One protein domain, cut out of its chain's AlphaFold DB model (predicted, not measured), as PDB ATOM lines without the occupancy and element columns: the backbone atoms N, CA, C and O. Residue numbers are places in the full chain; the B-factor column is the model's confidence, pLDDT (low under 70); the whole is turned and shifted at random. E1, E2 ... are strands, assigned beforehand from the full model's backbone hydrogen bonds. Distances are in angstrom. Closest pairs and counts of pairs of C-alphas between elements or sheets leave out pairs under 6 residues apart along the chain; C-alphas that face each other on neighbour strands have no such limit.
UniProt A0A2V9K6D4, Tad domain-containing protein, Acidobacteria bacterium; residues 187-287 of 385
ATOM      1  N   ILE A 187      27.656 135.971 135.849       77.06
ATOM      2  CA  ILE A 187      26.337 135.651 135.290       77.06
ATOM      3  C   ILE A 187      26.481 135.298 133.792       77.06
ATOM      4  O   ILE A 187      27.114 136.061 133.057       77.06
ATOM      5  N   PRO A 188      25.925 134.164 133.315       88.06
ATOM      6  CA  PRO A 188      25.927 133.801 131.894       88.06
ATOM      7  C   PRO A 188      25.008 134.696 131.052       88.06
ATOM      8  O   PRO A 188      24.198 135.460 131.576       88.06
ATOM      9  N   LEU A 189      25.045 134.522 129.726       89.94
ATOM     10  CA  LEU A 189      23.978 135.013 128.855       89.94
ATOM     11  C   LEU A 189      22.656 134.336 129.254       89.94
ATOM     12  O   LEU A 189      22.488 133.126 129.075       89.94
ATOM     13  N   LEU A 190      21.733 135.121 129.808       91.06
ATOM     14  CA  LEU A 190      20.528 134.627 130.465       91.06
ATOM     15  C   LEU A 190      19.278 134.907 129.618       91.06
ATOM     16  O   LEU A 190      18.928 136.057 129.357       91.06
ATOM     17  N   ILE A 191      18.601 133.848 129.173       92.75
ATOM     18  CA  ILE A 191      17.393 133.930 128.347       92.75
ATOM     19  C   ILE A 191      16.178 133.708 129.254       92.75
ATOM     20  O   ILE A 191      15.876 132.586 129.666       92.75
ATOM     21  N   LEU A 192      15.488 134.810 129.555       90.00
ATOM     22  CA  LEU A 192      14.525 134.924 130.655       90.00
ATOM     23  C   LEU A 192      13.057 134.633 130.308       90.00
ATOM     24  O   LEU A 192      12.221 134.613 131.204       90.00
ATOM     25  N   HIS A 193      12.699 134.423 129.036       86.69
ATOM     26  CA  HIS A 193      11.286 134.279 128.665       86.69
ATOM     27  C   HIS A 193      10.688 132.982 129.261       86.69
ATOM     28  O   HIS A 193      11.095 131.901 128.842       86.69
ATOM     29  N   PRO A 194       9.688 133.041 130.165       81.56
ATOM     30  CA  PRO A 194       9.419 131.942 131.105       81.56
ATOM     31  C   PRO A 194       8.822 130.660 130.506       81.56
ATOM     32  O   PRO A 194       8.946 129.604 131.114       81.56
ATOM     33  N   SER A 195       8.173 130.715 129.340       88.50
ATOM     34  CA  SER A 195       7.416 129.579 128.774       88.50
ATOM     35  C   SER A 195       7.479 129.454 127.245       88.50
ATOM     36  O   SER A 195       6.772 128.641 126.648       88.50
ATOM     37  N   LYS A 196       8.300 130.267 126.570       88.75
ATOM     38  CA  LYS A 196       8.293 130.366 125.105       88.75
ATOM     39  C   LYS A 196       9.079 129.233 124.440       88.75
ATOM     40  O   LYS A 196      10.241 128.994 124.772       88.75
ATOM     41  N   SER A 197       8.449 128.590 123.457       89.56
ATOM     42  CA  SER A 197       9.125 127.760 122.456       89.56
ATOM     43  C   SER A 197       9.995 128.651 121.563       89.56
ATOM     44  O   SER A 197       9.553 129.714 121.119       89.56
ATOM     45  N   GLY A 198      11.256 128.269 121.363       87.94
ATOM     46  CA  GLY A 198      12.259 129.107 120.711       87.94
ATOM     47  C   GLY A 198      12.610 130.385 121.488       87.94
ATOM     48  O   GLY A 198      12.923 131.401 120.865       87.94
ATOM     49  N   ALA A 199      12.549 130.359 122.827       90.06
ATOM     50  CA  ALA A 199      13.027 131.441 123.697       90.06
ATOM     51  C   ALA A 199      14.466 131.872 123.353       90.06
ATOM     52  O   ALA A 199      14.735 133.070 123.292       90.06
ATOM     53  N   LEU A 200      15.347 130.914 123.034       90.38
ATOM     54  CA  LEU A 200      16.496 131.156 122.161       90.38
ATOM     55  C   LEU A 200      16.204 130.542 120.788       90.38
ATOM     56  O   LEU A 200      16.052 129.327 120.674       90.38
ATOM     57  N   THR A 201      16.161 131.367 119.742       87.75
ATOM     58  CA  THR A 201      16.099 130.904 118.348       87.75
ATOM     59  C   THR A 201      17.244 131.511 117.556       87.75
ATOM     60  O   THR A 201      17.413 132.729 117.567       87.75
ATOM     61  N   ILE A 202      17.994 130.681 116.831       83.12
ATOM     62  CA  ILE A 202      19.068 131.130 115.937       83.12
ATOM     63  C   ILE A 202      18.710 130.708 114.511       83.12
ATOM     64  O   ILE A 202      19.034 129.612 114.069       83.12
ATOM     65  N   ASN A 203      17.990 131.577 113.802       74.88
ATOM     66  CA  ASN A 203      17.569 131.342 112.422       74.88
ATOM     67  C   ASN A 203      17.780 132.620 111.595       74.88
ATOM     68  O   ASN A 203      17.127 133.640 111.829       74.88
ATOM     69  N   GLY A 204      18.722 132.575 110.653       63.84
ATOM     70  CA  GLY A 204      19.049 133.701 109.788       63.84
ATOM     71  C   GLY A 204      18.146 133.777 108.558       63.84
ATOM     72  O   GLY A 204      18.375 133.106 107.551       63.84
ATOM     73  N   GLY A 205      17.145 134.659 108.611       59.00
ATOM     74  CA  GLY A 205      16.240 134.906 107.488       59.00
ATOM     75  C   GLY A 205      16.984 135.245 106.186       59.00
ATOM     76  O   GLY A 205      17.894 136.076 106.173       59.00
ATOM     77  N   GLY A 206      16.583 134.603 105.084       59.97
ATOM     78  CA  GLY A 206      17.154 134.840 103.754       59.97
ATOM     79  C   GLY A 206      18.567 134.281 103.546       59.97
ATOM     80  O   GLY A 206      19.339 134.879 102.802       59.97
ATOM     81  N   GLY A 207      18.926 133.179 104.216       62.38
ATOM     82  CA  GLY A 207      20.246 132.547 104.078       62.38
ATOM     83  C   GLY A 207      21.368 133.275 104.824       62.38
ATOM     84  O   GLY A 207      22.545 133.045 104.553       62.38
ATOM     85  N   ALA A 208      21.023 134.167 105.755       66.50
ATOM     86  CA  ALA A 208      21.998 134.789 106.637       66.50
ATOM     87  C   ALA A 208      22.568 133.760 107.629       66.50
ATOM     88  O   ALA A 208      21.853 132.887 108.116       66.50
ATOM     89  N   VAL A 209      23.847 133.898 107.965       74.25
ATOM     90  CA  VAL A 209      24.502 133.105 109.013       74.25
ATOM     91  C   VAL A 209      24.518 133.915 110.304       74.25
ATOM     92  O   VAL A 209      24.961 135.064 110.297       74.25
ATOM     93  N   ILE A 210      24.033 133.331 111.401       80.56
ATOM     94  CA  ILE A 210      24.067 133.929 112.740       80.56
ATOM     95  C   ILE A 210      24.817 132.971 113.663       80.56
ATOM     96  O   ILE A 210      24.339 131.874 113.934       80.56
ATOM     97  N   ASN A 211      25.978 133.404 114.154       85.44
ATOM     98  CA  ASN A 211      26.838 132.609 115.026       85.44
ATOM     99  C   ASN A 211      27.005 133.314 116.374       85.44
ATOM    100  O   ASN A 211      27.366 134.491 116.410       85.44
ATOM    101  N   ILE A 212      26.766 132.597 117.475       88.56
ATOM    102  CA  ILE A 212      27.014 133.087 118.839       88.56
ATOM    103  C   ILE A 212      28.309 132.451 119.344       88.56
ATOM    104  O   ILE A 212      28.305 131.306 119.784       88.56
ATOM    105  N   GLY A 213      29.419 133.186 119.266       91.31
ATOM    106  CA  GLY A 213      30.695 132.778 119.858       91.31
ATOM    107  C   GLY A 213      30.887 133.393 121.244       91.31
ATOM    108  O   GLY A 213      30.712 134.603 121.393       91.31
ATOM    109  N   ILE A 214      31.271 132.590 122.239       90.44
ATOM    110  CA  ILE A 214      31.643 133.067 123.582       90.44
ATOM    111  C   ILE A 214      33.093 132.667 123.884       90.44
ATOM    112  O   ILE A 214      33.517 131.547 123.596       90.44
ATOM    113  N   VAL A 215      33.859 133.607 124.443       92.06
ATOM    114  CA  VAL A 215      35.279 133.448 124.789       92.06
ATOM    115  C   VAL A 215      35.485 133.830 126.254       92.06
ATOM    116  O   VAL A 215      35.015 134.884 126.683       92.06
ATOM    117  N   GLY A 216      36.185 132.986 127.010       89.69
ATOM    118  CA  GLY A 216      36.384 133.138 128.449       89.69
ATOM    119  C   GLY A 216      35.085 133.045 129.259       89.69
ATOM    120  O   GLY A 216      34.097 132.440 128.836       89.69
ATOM    121  N   GLY A 217      35.081 133.674 130.437       86.44
ATOM    122  CA  GLY A 217      33.887 133.811 131.275       86.44
ATOM    123  C   GLY A 217      33.584 132.605 132.184       86.44
ATOM    124  O   GLY A 217      34.468 131.790 132.459       86.44
ATOM    125  N   PRO A 218      32.353 132.513 132.720       87.50
ATOM    126  CA  PRO A 218      31.936 131.456 133.645       87.50
ATOM    127  C   PRO A 218      31.878 130.061 133.003       87.50
ATOM    128  O   PRO A 218      31.695 129.902 131.795       87.50
ATOM    129  N   SER A 219      31.986 129.025 133.843       89.06
ATOM    130  CA  SER A 219      31.959 127.612 133.426       89.06
ATOM    131  C   SER A 219      30.657 127.200 132.732       89.06
ATOM    132  O   SER A 219      30.695 126.329 131.871       89.06
ATOM    133  N   LYS A 220      29.531 127.856 133.039       91.06
ATOM    134  CA  LYS A 220      28.314 127.885 132.215       91.06
ATOM    135  C   LYS A 220      28.226 129.258 131.561       91.06
ATOM    136  O   LYS A 220      28.222 130.239 132.291       91.06
ATOM    137  N   SER A 221      28.128 129.335 130.234       92.25
ATOM    138  CA  SER A 221      28.110 130.617 129.502       92.25
ATOM    139  C   SER A 221      26.742 131.026 128.951       92.25
ATOM    140  O   SER A 221      26.522 132.214 128.716       92.25
ATOM    141  N   ILE A 222      25.806 130.086 128.783       93.19
ATOM    142  CA  ILE A 222      24.418 130.374 128.383       93.19
ATOM    143  C   ILE A 222      23.464 129.608 129.306       93.19
ATOM    144  O   ILE A 222      23.703 128.437 129.603       93.19
ATOM    145  N   GLN A 223      22.381 130.252 129.741       93.25
ATOM    146  CA  GLN A 223      21.304 129.645 130.525       93.25
ATOM    147  C   GLN A 223      19.939 130.077 129.965       93.25
ATOM    148  O   GLN A 223      19.696 131.264 129.746       93.25
ATOM    149  N   VAL A 224      19.037 129.119 129.746       93.88
ATOM    150  CA  VAL A 224      17.692 129.344 129.196       93.88
ATOM    151  C   VAL A 224      16.637 128.874 130.196       93.88
ATOM    152  O   VAL A 224      16.428 127.675 130.379       93.88
ATOM    153  N   ASN A 225      15.951 129.832 130.822       91.88
ATOM    154  CA  ASN A 225      15.020 129.600 131.934       91.88
ATOM    155  C   ASN A 225      13.596 129.203 131.501       91.88
ATOM    156  O   ASN A 225      12.747 128.939 132.350       91.88
ATOM    157  N   SER A 226      13.309 129.176 130.198       91.69
ATOM    158  CA  SER A 226      11.985 128.810 129.680       91.69
ATOM    159  C   SER A 226      11.609 127.374 130.065       91.69
ATOM    160  O   SER A 226      12.394 126.448 129.863       91.69
ATOM    161  N   THR A 227      10.380 127.181 130.546       89.75
ATOM    162  CA  THR A 227       9.770 125.870 130.837       89.75
ATOM    163  C   THR A 227       9.373 125.084 129.584       89.75
ATOM    164  O   THR A 227       8.945 123.937 129.685       89.75
ATOM    165  N   SER A 228       9.523 125.657 128.384       91.44
ATOM    166  CA  SER A 228       9.183 124.970 127.135       91.44
ATOM    167  C   SER A 228      10.166 123.842 126.804       91.44
ATOM    168  O   SER A 228      11.375 124.058 126.739       91.44
ATOM    169  N   THR A 229       9.644 122.665 126.456       91.75
ATOM    170  CA  THR A 229      10.433 121.527 125.940       91.75
ATOM    171  C   THR A 229      11.176 121.829 124.638       91.75
ATOM    172  O   THR A 229      12.141 121.145 124.303       91.75
ATOM    173  N   THR A 230      10.774 122.881 123.921       91.06
ATOM    174  CA  THR A 230      11.442 123.395 122.716       91.06
ATOM    175  C   THR A 230      11.972 124.819 122.923       91.06
ATOM    176  O   THR A 230      11.994 125.624 121.994       91.06
ATOM    177  N   ALA A 231      12.397 125.166 124.144       90.94
ATOM    178  CA  ALA A 231      12.900 126.499 124.487       90.94
ATOM    179  C   ALA A 231      14.124 126.955 123.671       90.94
ATOM    180  O   ALA A 231      14.283 128.158 123.454       90.94
ATOM    181  N   VAL A 232      14.963 126.028 123.204       91.81
ATOM    182  CA  VAL A 232      16.080 126.322 122.292       91.81
ATOM    183  C   VAL A 232      15.801 125.727 120.920       91.81
ATOM    184  O   VAL A 232      15.613 124.520 120.790       91.81
ATOM    185  N   ASN A 233      15.822 126.577 119.894       88.62
ATOM    186  CA  ASN A 233      15.680 126.187 118.497       88.62
ATOM    187  C   ASN A 233      16.878 126.693 117.678       88.62
ATOM    188  O   ASN A 233      16.960 127.867 117.311       88.62
ATOM    189  N   ILE A 234      17.814 125.789 117.399       86.31
ATOM    190  CA  ILE A 234      18.968 126.035 116.530       86.31
ATOM    191  C   ILE A 234      18.862 125.017 115.385       86.31
ATOM    192  O   ILE A 234      19.383 123.906 115.514       86.31
ATOM    193  N   PRO A 235      18.116 125.328 114.305       73.38
ATOM    194  CA  PRO A 235      17.986 124.433 113.163       73.38
ATOM    195  C   PRO A 235      19.362 124.233 112.519       73.38
ATOM    196  O   PRO A 235      20.002 125.194 112.092       73.38
ATOM    197  N   GLY A 236      19.825 122.981 112.491       63.53
ATOM    198  CA  GLY A 236      21.172 122.628 112.041       63.53
ATOM    199  C   GLY A 236      21.458 123.101 110.615       63.53
ATOM    200  O   GLY A 236      20.637 122.938 109.715       63.53
ATOM    201  N   GLY A 237      22.633 123.695 110.417       70.31
ATOM    202  CA  GLY A 237      23.027 124.324 109.164       70.31
ATOM    203  C   GLY A 237      24.274 125.179 109.363       70.31
ATOM    204  O   GLY A 237      25.171 124.810 110.113       70.31
ATOM    205  N   SER A 238      24.328 126.334 108.703       69.12
ATOM    206  CA  SER A 238      25.472 127.252 108.761       69.12
ATOM    207  C   SER A 238      25.496 128.179 109.985       69.12
ATOM    208  O   SER A 238      26.549 128.739 110.274       69.12
ATOM    209  N   SER A 239      24.371 128.341 110.694       83.31
ATOM    210  CA  SER A 239      24.267 129.120 111.943       83.31
ATOM    211  C   SER A 239      24.578 128.246 113.163       83.31
ATOM    212  O   SER A 239      24.084 127.120 113.233       83.31
ATOM    213  N   ASN A 240      25.369 128.739 114.121       88.38
ATOM    214  CA  ASN A 240      25.846 127.938 115.256       88.38
ATOM    215  C   ASN A 240      25.936 128.688 116.603       88.38
ATOM    216  O   ASN A 240      25.782 129.908 116.695       88.38
ATOM    217  N   VAL A 241      26.213 127.928 117.664       91.62
ATOM    218  CA  VAL A 241      26.731 128.443 118.938       91.62
ATOM    219  C   VAL A 241      28.102 127.819 119.168       91.62
ATOM    220  O   VAL A 241      28.218 126.595 119.212       91.62
ATOM    221  N   ASP A 242      29.133 128.642 119.329       92.75
ATOM    222  CA  ASP A 242      30.490 128.197 119.634       92.75
ATOM    223  C   ASP A 242      30.882 128.607 121.058       92.75
ATOM    224  O   ASP A 242      31.238 129.755 121.332       92.75
ATOM    225  N   LEU A 243      30.803 127.640 121.971       94.69
ATOM    226  CA  LEU A 243      31.245 127.752 123.359       94.69
ATOM    227  C   LEU A 243      32.646 127.165 123.570       94.69
ATOM    228  O   LEU A 243      33.104 127.124 124.712       94.69
ATOM    229  N   SER A 244      33.337 126.711 122.513       95.12
ATOM    230  CA  SER A 244      34.600 125.962 122.638       95.12
ATOM    231  C   SER A 244      35.765 126.747 123.227       95.12
ATOM    232  O   SER A 244      36.704 126.148 123.744       95.12
ATOM    233  N   LYS A 245      35.683 128.080 123.183       94.12
ATOM    234  CA  LYS A 245      36.630 129.006 123.814       94.12
ATOM    235  C   LYS A 245      36.061 129.685 125.058       94.12
ATOM    236  O   LYS A 245      36.718 130.556 125.616       94.12
ATOM    237  N   GLY A 246      34.858 129.314 125.487       90.00
ATOM    238  CA  GLY A 246      34.250 129.804 126.717       90.00
ATOM    239  C   GLY A 246      34.835 129.136 127.965       90.00
ATOM    240  O   GLY A 246      35.629 128.193 127.887       90.00
ATOM    241  N   GLY A 247      34.398 129.621 129.123       88.94
ATOM    242  CA  GLY A 247      34.805 129.130 130.436       88.94
ATOM    243  C   GLY A 247      36.170 129.665 130.895       88.94
ATOM    244  O   GLY A 247      36.922 130.220 130.091       88.94
ATOM    245  N   PRO A 248      36.537 129.483 132.181       87.75
ATOM    246  CA  PRO A 248      37.694 130.163 132.776       87.75
ATOM    247  C   PRO A 248      39.035 129.841 132.101       87.75
ATOM    248  O   PRO A 248      39.928 130.682 132.061       87.75
ATOM    249  N   ASN A 249      39.153 128.637 131.534       91.00
ATOM    250  CA  ASN A 249      40.363 128.146 130.872       91.00
ATOM    251  C   ASN A 249      40.334 128.325 129.340       91.00
ATOM    252  O   ASN A 249      41.295 127.959 128.671       91.00
ATOM    253  N   ASN A 250      39.253 128.878 128.774       93.00
ATOM    254  CA  ASN A 250      38.992 128.957 127.329       93.00
ATOM    255  C   ASN A 250      38.973 127.589 126.606       93.00
ATOM    256  O   ASN A 250      39.350 127.494 125.439       93.00
ATOM    257  N   THR A 251      38.557 126.527 127.303       93.12
ATOM    258  CA  THR A 251      38.518 125.136 126.805       93.12
ATOM    259  C   THR A 251      37.109 124.626 126.495       93.12
ATOM    260  O   THR A 251      36.951 123.509 125.997       93.12
ATOM    261  N   GLY A 252      36.073 125.397 126.823       93.56
ATOM    262  CA  GLY A 252      34.689 124.959 126.726       93.56
ATOM    263  C   GLY A 252      33.854 125.405 127.918       93.56
ATOM    264  O   GLY A 252      34.342 125.451 129.050       93.56
ATOM    265  N   SER A 253      32.576 125.684 127.673       94.38
ATOM    266  CA  SER A 253      31.613 126.054 128.717       94.38
ATOM    267  C   SER A 253      30.241 125.423 128.497       94.38
ATOM    268  O   SER A 253      29.868 125.066 127.379       94.38
ATOM    269  N   ASP A 254      29.503 125.271 129.590       94.62
ATOM    270  CA  ASP A 254      28.195 124.637 129.606       94.62
ATOM    271  C   ASP A 254      27.113 125.537 128.999       94.62
ATOM    272  O   ASP A 254      27.056 126.749 129.245       94.62
ATOM    273  N   PHE A 255      26.187 124.893 128.290       94.56
ATOM    274  CA  PHE A 255      24.893 125.454 127.915       94.56
ATOM    275  C   PHE A 255      23.827 124.862 128.846       94.56
ATOM    276  O   PHE A 255      23.745 123.640 128.983       94.56
ATOM    277  N   GLY A 256      23.013 125.694 129.496       94.00
ATOM    278  CA  GLY A 256      21.904 125.260 130.351       94.00
ATOM    279  C   GLY A 256      20.520 125.498 129.753       94.00
ATOM    280  O   GLY A 256      20.241 126.582 129.241       94.00
ATOM    281  N   THR A 257      19.638 124.503 129.865       94.06
ATOM    282  CA  THR A 257      18.199 124.624 129.587       94.06
ATOM    283  C   THR A 257      17.377 124.074 130.748       94.06
ATOM    284  O   THR A 257      17.694 123.018 131.297       94.06
ATOM    285  N   TRP A 258      16.306 124.778 131.118       91.25
ATOM    286  CA  TRP A 258      15.343 124.291 132.108       91.25
ATOM    287  C   TRP A 258      14.313 123.349 131.469       91.25
ATOM    288  O   TRP A 258      14.357 122.144 131.693       91.25
ATOM    289  N   GLY A 259      13.425 123.873 130.616       86.19
ATOM    290  CA  GLY A 259      12.351 123.094 129.989       86.19
ATOM    291  C   GLY A 259      12.803 122.138 128.884       86.19
ATOM    292  O   GLY A 259      12.227 121.063 128.739       86.19
ATOM    293  N   GLY A 260      13.833 122.498 128.111       88.62
ATOM    294  CA  GLY A 260      14.395 121.653 127.052       88.62
ATOM    295  C   GLY A 260      15.069 122.428 125.907       88.62
ATOM    296  O   GLY A 260      15.222 123.649 125.990       88.62
ATOM    297  N   PRO A 261      15.484 121.751 124.821       91.38
ATOM    298  CA  PRO A 261      15.383 120.307 124.595       91.38
ATOM    299  C   PRO A 261      16.279 119.480 125.531       91.38
ATOM    300  O   PRO A 261      17.238 119.985 126.116       91.38
ATOM    301  N   VAL A 262      15.943 118.193 125.663       90.75
ATOM    302  CA  VAL A 262      16.655 117.219 126.515       90.75
ATOM    303  C   VAL A 262      18.101 117.025 126.050       90.75
ATOM    304  O   VAL A 262      19.026 117.004 126.858       90.75
ATOM    305  N   SER A 263      18.296 116.909 124.737       90.44
ATOM    306  CA  SER A 263      19.592 116.776 124.074       90.44
ATOM    307  C   SER A 263      20.018 118.082 123.401       90.44
ATOM    308  O   SER A 263      19.187 118.913 123.030       90.44
ATOM    309  N   ALA A 264      21.327 118.245 123.209       88.75
ATOM    310  CA  ALA A 264      21.889 119.378 122.484       88.75
ATOM    311  C   ALA A 264      21.400 119.423 121.022       88.75
ATOM    312  O   ALA A 264      21.480 118.408 120.324       88.75
ATOM    313  N   PRO A 265      20.994 120.596 120.502       87.25
ATOM    314  CA  PRO A 265      20.938 120.826 119.065       87.25
ATOM    315  C   PRO A 265      22.332 120.628 118.450       87.25
ATOM    316  O   PRO A 265      23.314 121.171 118.954       87.25
ATOM    317  N   GLY A 266      22.427 119.901 117.332       81.50
ATOM    318  CA  GLY A 266      23.709 119.518 116.707       81.50
ATOM    319  C   GLY A 266      24.573 120.666 116.154       81.50
ATOM    320  O   GLY A 266      25.623 120.408 115.578       81.50
ATOM    321  N   ALA A 267      24.142 121.919 116.316       86.06
ATOM    322  CA  ALA A 267      24.866 123.134 115.938       86.06
ATOM    323  C   ALA A 267      25.431 123.906 117.155       86.06
ATOM    324  O   ALA A 267      25.740 125.094 117.047       86.06
ATOM    325  N   VAL A 268      25.564 123.247 118.314       90.88
ATOM    326  CA  VAL A 268      26.267 123.772 119.498       90.88
ATOM    327  C   VAL A 268      27.613 123.060 119.656       90.88
ATOM    328  O   VAL A 268      27.660 121.843 119.826       90.88
ATOM    329  N   ASN A 269      28.709 123.818 119.620       92.88
ATOM    330  CA  ASN A 269      30.062 123.340 119.904       92.88
ATOM    331  C   ASN A 269      30.439 123.680 121.353       92.88
ATOM    332  O   ASN A 269      30.442 124.850 121.727       92.88
ATOM    333  N   PHE A 270      30.785 122.673 122.156       93.62
ATOM    334  CA  PHE A 270      31.089 122.833 123.585       93.62
ATOM    335  C   PHE A 270      32.590 122.894 123.912       93.62
ATOM    336  O   PHE A 270      32.949 123.136 125.064       93.62
ATOM    337  N   GLY A 271      33.474 122.679 122.930       93.12
ATOM    338  CA  GLY A 271      34.911 122.503 123.171       93.12
ATOM    339  C   GLY A 271      35.240 121.151 123.805       93.12
ATOM    340  O   GLY A 271      34.576 120.155 123.532       93.12
ATOM    341  N   THR A 272      36.282 121.114 124.635       92.19
ATOM    342  CA  THR A 272      36.748 119.897 125.320       92.19
ATOM    343  C   THR A 272      36.229 119.765 126.754       92.19
ATOM    344  O   THR A 272      36.244 118.658 127.287       92.19
ATOM    345  N   THR A 273      35.770 120.855 127.383       92.50
ATOM    346  CA  THR A 273      35.319 120.850 128.793       92.50
ATOM    347  C   THR A 273      33.856 121.223 129.027       92.50
ATOM    348  O   THR A 273      33.350 120.953 130.114       92.50
ATOM    349  N   GLY A 274      33.178 121.852 128.064       93.25
ATOM    350  CA  GLY A 274      31.764 122.216 128.199       93.25
ATOM    351  C   GLY A 274      30.821 121.051 127.892       93.25
ATOM    352  O   GLY A 274      31.186 120.116 127.178       93.25
ATOM    353  N   LYS A 275      29.577 121.124 128.375       94.56
ATOM    354  CA  LYS A 275      28.508 120.176 128.011       94.56
ATOM    355  C   LYS A 275      27.122 120.821 127.912       94.56
ATOM    356  O   LYS A 275      26.877 121.934 128.378       94.56
ATOM    357  N   TRP A 276      26.176 120.074 127.350       95.19
ATOM    358  CA  TRP A 276      24.752 120.374 127.494       95.19
ATOM    359  C   TRP A 276      24.284 120.010 128.903       95.19
ATOM    360  O   TRP A 276      24.580 118.922 129.396       95.19
ATOM    361  N   THR A 277      23.549 120.908 129.554       93.50
ATOM    362  CA  THR A 277      23.006 120.697 130.899       93.50
ATOM    363  C   THR A 277      21.491 120.874 130.890       93.50
ATOM    364  O   THR A 277      20.978 121.977 130.726       93.50
ATOM    365  N   TYR A 278      20.797 119.753 131.072       90.56
ATOM    366  CA  TYR A 278      19.347 119.633 131.184       90.56
ATOM    367  C   TYR A 278      19.048 118.651 132.332       90.56
ATOM    368  O   TYR A 278      19.653 117.583 132.377       90.56
ATOM    369  N   GLN A 279      18.162 118.940 133.286       88.69
ATOM    370  CA  GLN A 279      17.466 120.209 133.534       88.69
ATOM    371  C   GLN A 279      18.383 121.137 134.351       88.69
ATOM    372  O   GLN A 279      18.727 120.830 135.492       88.69
ATOM    373  N   ALA A 280      18.832 122.254 133.776       87.38
ATOM    374  CA  ALA A 280      19.694 123.213 134.466       87.38
ATOM    375  C   ALA A 280      18.864 124.242 135.244       87.38
ATOM    376  O   ALA A 280      18.107 125.003 134.635       87.38
ATOM    377  N   ALA A 281      19.055 124.279 136.568       83.31
ATOM    378  CA  ALA A 281      18.395 125.195 137.504       83.31
ATOM    379  C   ALA A 281      18.332 126.650 136.971       83.31
ATOM    380  O   ALA A 281      19.371 127.171 136.542       83.31
ATOM    381  N   PRO A 282      17.152 127.306 136.960       83.81
ATOM    382  CA  PRO A 282      17.001 128.653 136.411       83.81
ATOM    383  C   PRO A 282      17.774 129.699 137.215       83.81
ATOM    384  O   PRO A 282      17.582 129.832 138.413       83.81
ATOM    385  N   ILE A 283      18.617 130.504 136.570       83.88
ATOM    386  CA  ILE A 283      19.312 131.599 137.268       83.88
ATOM    387  C   ILE A 283      18.360 132.797 137.355       83.88
ATOM    388  O   ILE A 283      17.801 133.185 136.331       83.88
ATOM    389  N   MET A 284      18.176 133.387 138.540       75.44
ATOM    390  CA  MET A 284      17.351 134.596 138.718       75.44
ATOM    391  C   MET A 284      17.768 135.721 137.769       75.44
ATOM    392  O   MET A 284      18.957 135.932 137.533       75.44
ATOM    393  N   ASP A 285      16.789 136.484 137.286       79.06
ATOM    394  CA  ASP A 285      17.062 137.751 136.612       79.06
ATOM    395  C   ASP A 285      17.655 138.750 137.627       79.06
ATOM    396  O   ASP A 285      16.944 139.156 138.554       79.06
ATOM    397  N   PRO A 286      18.921 139.190 137.476       75.06
ATOM    398  CA  PRO A 286      19.521 140.173 138.379       75.06
ATOM    399  C   PRO A 286      18.809 141.535 138.338       75.06
ATOM    400  O   PRO A 286      19.000 142.350 139.240       75.06
ATOM    401  N   PHE A 287      17.973 141.784 137.324       78.00
ATOM    402  CA  PHE A 287      17.182 143.001 137.167       78.00
ATOM    403  C   PHE A 287      15.700 142.821 137.531       78.00
ATOM    404  O   PHE A 287      14.937 143.767 137.364       78.00
TER     405      PHE A 287
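What this domain is: This is residues 187 to 287 of the 385 residues of the protein "Tad domain-containing protein" of Acidobacteria bacterium (UniProt A0A2V9K6D4). With little regular structure, the chain winds in stacked, roughly triangular turns, a short solenoid. E1, E3, E5 and E6 stack as one side, E2 and E4 as another; residues 279 to 287 fold back along the outside of the four-strand side. The printed part has 101 residues, no named helix and six strands, E1 to E6; the class is all strand, with 28 residues in named elements. Both sheets, E1 E3 E5 E6 and E2 E4, are parallel; the whole is compact, radius of gyration of the C-alphas 12.7 A, spanning 33 by 32 by 26 A.

How they stand to each other: E1, residues 189 to 191, is parallel to E3, residues 220 to 224, at 11 degrees; N 189 and O 221 are 2.9 A apart. E2, residues 211 to 216, is parallel to E4, residues 240 to 246, at 8 degrees; N 242 and O 212 are 2.8 A apart. E3 is parallel to E5, residues 254 to 257; N 256 and O 222 are 2.8 A apart. E5 is parallel to E6, residues 276 to 278; N 277 and O 255 are 2.8 A apart.

Where its parts are: E1 begins at C-alpha 189 (23.978, 135.013, 128.855). E2 is 16.5 A long and E4 14.3 A. E6 ends at C-alpha 278 (19.347, 119.633, 131.184).

The domain as a whole: The printed part has no cut. The links E1 to E2, E3 to E4 and E5 to E6 are long. Residues 204 to 208, 236 and 238 have pLDDT under 70.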